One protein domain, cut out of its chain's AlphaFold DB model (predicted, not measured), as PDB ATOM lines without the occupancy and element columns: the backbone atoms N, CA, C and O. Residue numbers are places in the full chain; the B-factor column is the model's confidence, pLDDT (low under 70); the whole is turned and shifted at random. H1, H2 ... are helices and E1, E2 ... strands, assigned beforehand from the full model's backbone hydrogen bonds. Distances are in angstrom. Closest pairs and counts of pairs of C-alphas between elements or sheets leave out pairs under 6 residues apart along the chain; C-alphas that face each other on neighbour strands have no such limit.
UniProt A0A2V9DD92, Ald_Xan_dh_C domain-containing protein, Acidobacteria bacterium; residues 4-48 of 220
ATOM      1  N   SER A   4     121.921  22.527  13.628       88.62
ATOM      2  CA  SER A   4     122.896  23.485  13.081       88.62
ATOM      3  C   SER A   4     124.110  23.714  13.991       88.62
ATOM      4  O   SER A   4     125.175  24.105  13.511       88.62
ATOM      5  N   GLU A   5     123.975  23.431  15.286       93.31
ATOM      6  CA  GLU A   5     125.038  23.579  16.285       93.31
ATOM      7  C   GLU A   5     125.914  22.322  16.410       93.31
ATOM      8  O   GLU A   5     126.914  22.331  17.131       93.31
ATOM      9  N   LEU A   6     125.568  21.240  15.703       93.06
ATOM     10  CA  LEU A   6     126.296  19.978  15.716       93.06
ATOM     11  C   LEU A   6     127.156  19.831  14.456       93.06
ATOM     12  O   LEU A   6     126.712  20.066  13.333       93.06
ATOM     13  N   THR A   7     128.392  19.380  14.632       93.19
ATOM     14  CA  THR A   7     129.232  18.850  13.550       93.19
ATOM     15  C   THR A   7     129.513  17.391  13.761       93.19
ATOM     16  O   THR A   7     129.580  16.920  14.889       93.19
ATOM     17  N   VAL A   8     129.742  16.698  12.655       91.25
ATOM     18  CA  VAL A   8     130.129  15.301  12.669       91.25
ATOM     19  C   VAL A   8     131.411  15.143  11.878       91.25
ATOM     20  O   VAL A   8     131.486  15.572  10.725       91.25
ATOM     21  N   LYS A   9     132.397  14.485  12.480       90.56
ATOM     22  CA  LYS A   9     133.623  14.069  11.803       90.56
ATOM     23  C   LYS A   9     134.138  12.781  12.443       90.56
ATOM     24  O   LYS A   9     134.089  12.652  13.659       90.56
ATOM     25  N   ASP A  10     134.568  11.824  11.622       88.19
ATOM     26  CA  ASP A  10     135.212  10.574  12.060       88.19
ATOM     27  C   ASP A  10     134.441   9.814  13.166       88.19
ATOM     28  O   ASP A  10     135.008   9.317  14.137       88.19
ATOM     29  N   GLY A  11     133.107   9.753  13.034       90.19
ATOM     30  CA  GLY A  11     132.216   9.058  13.978       90.19
ATOM     31  C   GLY A  11     131.975   9.786  15.309       90.19
ATOM     32  O   GLY A  11     131.362   9.214  16.215       90.19
ATOM     33  N   VAL A  12     132.439  11.035  15.432       95.38
ATOM     34  CA  VAL A  12     132.236  11.906  16.594       95.38
ATOM     35  C   VAL A  12     131.255  13.019  16.240       95.38
ATOM     36  O   VAL A  12     131.432  13.734  15.253       95.38
ATOM     37  N   ILE A  13     130.221  13.164  17.065       95.44
ATOM     38  CA  ILE A  13     129.275  14.277  17.079       95.44
ATOM     39  C   ILE A  13     129.808  15.309  18.068       95.44
ATOM     40  O   ILE A  13     129.992  15.000  19.242       95.44
ATOM     41  N   THR A  14     130.010  16.538  17.616       96.25
ATOM     42  CA  THR A  14     130.522  17.648  18.423       96.25
ATOM     43  C   THR A  14     129.511  18.778  18.442       96.25
ATOM     44  O   THR A  14     129.111  19.268  17.387       96.25
ATOM     45  N   HIS A  15     129.138  19.237  19.631       96.06
ATOM     46  CA  HIS A  15     128.390  20.473  19.810       96.06
ATOM     47  C   HIS A  15     129.339  21.673  19.797       96.06
ATOM     48  O   HIS A  15     130.118  21.853  20.733       96.06
ATOM     49  N   LYS A  16     129.271  22.500  18.750       93.50
ATOM     50  CA  LYS A  16     130.248  23.569  18.487       93.50
ATOM     51  C   LYS A  16     130.367  24.582  19.623       93.50
ATOM     52  O   LYS A  16     131.474  24.993  19.938       93.50
ATOM     53  N   LEU A  17     129.246  24.970  20.233       93.00
ATOM     54  CA  LEU A  17     129.222  26.064  21.212       93.00
ATOM     55  C   LEU A  17     129.796  25.666  22.575       93.00
ATOM     56  O   LEU A  17     130.350  26.507  23.268       93.00
ATOM     57  N   THR A  18     129.666  24.394  22.971       94.56
ATOM     58  CA  THR A  18     130.135  23.926  24.293       94.56
ATOM     59  C   THR A  18     131.308  22.956  24.211       94.56
ATOM     60  O   THR A  18     131.742  22.465  25.245       94.56
ATOM     61  N   GLY A  19     131.737  22.554  23.011       93.88
ATOM     62  CA  GLY A  19     132.781  21.541  22.813       93.88
ATOM     63  C   GLY A  19     132.413  20.121  23.266       93.88
ATOM     64  O   GLY A  19     133.265  19.239  23.244       93.88
ATOM     65  N   ARG A  20     131.159  19.867  23.667       95.81
ATOM     66  CA  ARG A  20     130.723  18.536  24.125       95.81
ATOM     67  C   ARG A  20     130.726  17.556  22.958       95.81
ATOM     68  O   ARG A  20     130.283  17.914  21.865       95.81
ATOM     69  N   THR A  21     131.165  16.327  23.207       96.31
ATOM     70  CA  THR A  21     131.275  15.286  22.184       96.31
ATOM     71  C   THR A  21     130.544  14.007  22.574       96.31
ATOM     72  O   THR A  21     130.410  13.679  23.750       96.31
ATOM     73  N   LEU A  22     130.063  13.290  21.561       95.88
ATOM     74  CA  LEU A  22     129.507  11.943  21.659       95.88
ATOM     75  C   LEU A  22     129.989  11.120  20.466       95.88
ATOM     76  O   LEU A  22     130.143  11.644  19.364       95.88
ATOM     77  N   ARG A  23     130.192   9.819  20.650       96.69
ATOM     78  CA  ARG A  23     130.394   8.866  19.551       96.69
ATOM     79  C   ARG A  23     129.060   8.283  19.106       96.69
ATOM     80  O   ARG A  23     128.137   8.156  19.906       96.69
ATOM     81  N   TYR A  24     128.979   7.859  17.849       94.06
ATOM     82  CA  TYR A  24     127.771   7.234  17.297       94.06
ATOM     83  C   TYR A  24     127.244   6.059  18.121       94.06
ATOM     84  O   TYR A  24     126.043   5.994  18.359       94.06
ATOM     85  N   GLY A  25     128.122   5.191  18.636       94.56
ATOM     86  CA  GLY A  25     127.709   4.059  19.474       94.56
ATOM     87  C   GLY A  25     126.923   4.473  20.726       94.56
ATOM     88  O   GLY A  25     126.003   3.774  21.121       94.56
ATOM     89  N   GLN A  26     127.202   5.653  21.293       95.69
ATOM     90  CA  GLN A  26     126.507   6.155  22.489       95.69
ATOM     91  C   GLN A  26     125.076   6.631  22.205       95.69
ATOM     92  O   GLN A  26     124.294   6.827  23.132       95.69
ATOM     93  N   VAL A  27     124.743   6.873  20.936       93.56
ATOM     94  CA  VAL A  27     123.420   7.356  20.515       93.56
ATOM     95  C   VAL A  27     122.702   6.381  19.587       93.56
ATOM     96  O   VAL A  27     121.545   6.629  19.269       93.56
ATOM     97  N   ALA A  28     123.354   5.293  19.162       94.94
ATOM     98  CA  ALA A  28     122.859   4.380  18.135       94.94
ATOM     99  C   ALA A  28     121.495   3.773  18.492       94.94
ATOM    100  O   ALA A  28     120.568   3.864  17.694       94.94
ATOM    101  N   GLU A  29     121.348   3.242  19.708       95.19
ATOM    102  CA  GLU A  29     120.093   2.646  20.190       95.19
ATOM    103  C   GLU A  29     118.937   3.659  20.168       95.19
ATOM    104  O   GLU A  29     117.881   3.412  19.589       95.19
ATOM    105  N   LYS A  30     119.161   4.856  20.724       93.88
ATOM    106  CA  LYS A  30     118.153   5.926  20.731       93.88
ATOM    107  C   LYS A  30     117.848   6.436  19.326       93.88
ATOM    108  O   LYS A  30     116.701   6.757  19.038       93.88
ATOM    109  N   ALA A  31     118.856   6.527  18.460       90.25
ATOM    110  CA  ALA A  31     118.692   6.963  17.080       90.25
ATOM    111  C   ALA A  31     117.865   5.962  16.262       90.25
ATOM    112  O   ALA A  31     117.038   6.391  15.464       90.25
ATOM    113  N   ALA A  32     118.026   4.655  16.501       93.50
ATOM    114  CA  ALA A  32     117.266   3.603  15.824       93.50
ATOM    115  C   ALA A  32     115.752   3.668  16.109       93.50
ATOM    116  O   ALA A  32     114.951   3.264  15.271       93.50
ATOM    117  N   ALA A  33     115.348   4.221  17.256       94.88
ATOM    118  CA  ALA A  33     113.940   4.403  17.616       94.88
ATOM    119  C   ALA A  33     113.281   5.644  16.973       94.88
ATOM    120  O   ALA A  33     112.067   5.833  17.091       94.88
ATOM    121  N   ILE A  34     114.050   6.517  16.311       91.12
ATOM    122  CA  ILE A  34     113.539   7.765  15.732       91.12
ATOM    123  C   ILE A  34     113.096   7.524  14.286       91.12
ATOM    124  O   ILE A  34     113.908   7.206  13.420       91.12
ATOM    125  N   LYS A  35     111.815   7.775  13.990       90.88
ATOM    126  CA  LYS A  35     111.332   7.861  12.605       90.88
ATOM    127  C   LYS A  35     111.752   9.193  11.993       90.88
ATOM    128  O   LYS A  35     111.392  10.255  12.500       90.88
ATOM    129  N   LEU A  36     112.498   9.135  10.896       87.31
ATOM    130  CA  LEU A  36     112.873  10.332  10.157       87.31
ATOM    131  C   LEU A  36     111.673  10.841   9.338       87.31
ATOM    132  O   LEU A  36     111.024  10.046   8.661       87.31
ATOM    133  N   PRO A  37     111.373  12.152   9.364       88.81
ATOM    134  CA  PRO A  37     110.310  12.730   8.538       88.81
ATOM    135  C   PRO A  37     110.678  12.759   7.046       88.81
ATOM    136  O   PRO A  37     109.799  12.827   6.194       88.81
ATOM    137  N   ALA A  38     111.975  12.726   6.734       90.38
ATOM    138  CA  ALA A  38     112.517  12.605   5.390       90.38
ATOM    139  C   ALA A  38     113.914  11.980   5.462       90.38
ATOM    140  O   ALA A  38     114.664  12.237   6.411       90.38
ATOM    141  N   GLU A  39     114.272  11.203   4.442       87.75
ATOM    142  CA  GLU A  39     115.606  10.618   4.324       87.75
ATOM    143  C   GLU A  39     116.684  11.711   4.204       87.75
ATOM    144  O   GLU A  39     116.490  12.719   3.508       87.75
ATOM    145  N   PRO A  40     117.840  11.558   4.872       86.00
ATOM    146  CA  PRO A  40     118.917  12.517   4.758       86.00
ATOM    147  C   PRO A  40     119.559  12.417   3.372       86.00
ATOM    148  O   PRO A  40     119.709  11.341   2.797       86.00
ATOM    149  N   LYS A  41     120.013  13.559   2.849       89.31
ATOM    150  CA  LYS A  41     120.771  13.594   1.596       89.31
ATOM    151  C   LYS A  41     122.019  12.710   1.711       89.31
ATOM    152  O   LYS A  41     122.866  12.943   2.577       89.31
ATOM    153  N   ILE A  42     122.136  11.732   0.816       90.00
ATOM    154  CA  ILE A  42     123.316  10.871   0.707       90.00
ATOM    155  C   ILE A  42     124.497  11.708   0.204       90.00
ATOM    156  O   ILE A  42     124.335  12.613  -0.619       90.00
ATOM    157  N   LYS A  43     125.690  11.415   0.729       89.38
ATOM    158  CA  LYS A  43     126.931  12.064   0.303       89.38
ATOM    159  C   LYS A  43     127.187  11.817  -1.185       89.38
ATOM    160  O   LYS A  43     127.011  10.699  -1.661       89.38
ATOM    161  N   THR A  44     127.646  12.835  -1.898       93.12
ATOM    162  CA  THR A  44     128.123  12.692  -3.280       93.12
ATOM    163  C   THR A  44     129.579  12.203  -3.305       93.12
ATOM    164  O   THR A  44     130.279  12.334  -2.295       93.12
ATOM    165  N   PRO A  45     130.075  11.622  -4.418       91.56
ATOM    166  CA  PRO A  45     131.433  11.077  -4.480       91.56
ATOM    167  C   PRO A  45     132.563  12.043  -4.098       91.56
ATOM    168  O   PRO A  45     133.562  11.614  -3.524       91.56
ATOM    169  N   ASP A  46     132.399  13.338  -4.362       91.56
ATOM    170  CA  ASP A  46     133.311  14.420  -3.962       91.56
ATOM    171  C   ASP A  46     133.339  14.675  -2.442       91.56
ATOM    172  O   ASP A  46     134.309  15.217  -1.916       91.56
ATOM    173  N   GLN A  47     132.311  14.232  -1.712       90.12
ATOM    174  CA  GLN A  47     132.201  14.343  -0.255       90.12
ATOM    175  C   GLN A  47     132.735  13.106   0.482       90.12
ATOM    176  O   GLN A  47     132.715  13.052   1.721       90.12
ATOM    177  N   TYR A  48     133.179  12.078  -0.244       89.94
ATOM    178  CA  TYR A  48     133.729  10.872   0.358       89.94
ATOM    179  C   TYR A  48     135.115  11.144   0.939       89.94
ATOM    180  O   TYR A  48     136.031  11.615   0.271       89.94
TER     181      TYR A  48
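AT A GLANCE: This is residues 4 to 48 of the 220 residues of the protein "Ald_Xan_dh_C domain-containing protein" of Acidobacteria bacterium (UniProt A0A2V9DD92). With little regular structure, this is a small sheet of three strands, one short helix off the sheet, and a long tail, residues 33 to 48, that sticks out in a wide arc. The 45 printed residues run E1, E2, E3, H1; the sheet, in that strand order, is an antiparallel meander, each strand the neighbour of the one before. The class is mixed, with only 16 residues in named elements. The whole is loose, radius of gyration of the C-alphas 12.4 A, spanning 29 by 29 by 19 A.

HOW THE PARTS SIT: E1, residues 6 to 9, and E2, residues 12 to 15, form a hairpin at 154 degrees, with N 7 and O 14 2.8 A apart. E2 and E3, residues 21 to 23, form another at 154 degrees, with N 13 and O 22 2.8 A apart. H1, residues 28 to 32, is not on the sheet and is apart from E1 and E2; its O i to N i+4 pair is within hydrogen-bond range.

IN THESE COORDINATES: E1 is 10.2 A long from C-alpha 6 at (126.296, 19.978, 15.716), E2 9.9 A, E3 7.0 A. H1, 6.1 A, ends at C-alpha 32, (117.266, 3.603, 15.824).

THE WHOLE: The C-alphas farthest apart, of Thr 18 and Pro 45, are 31.5 A apart. The printed part has no cut, the three links are tight, and no printed residue is under 70 in pLDDT.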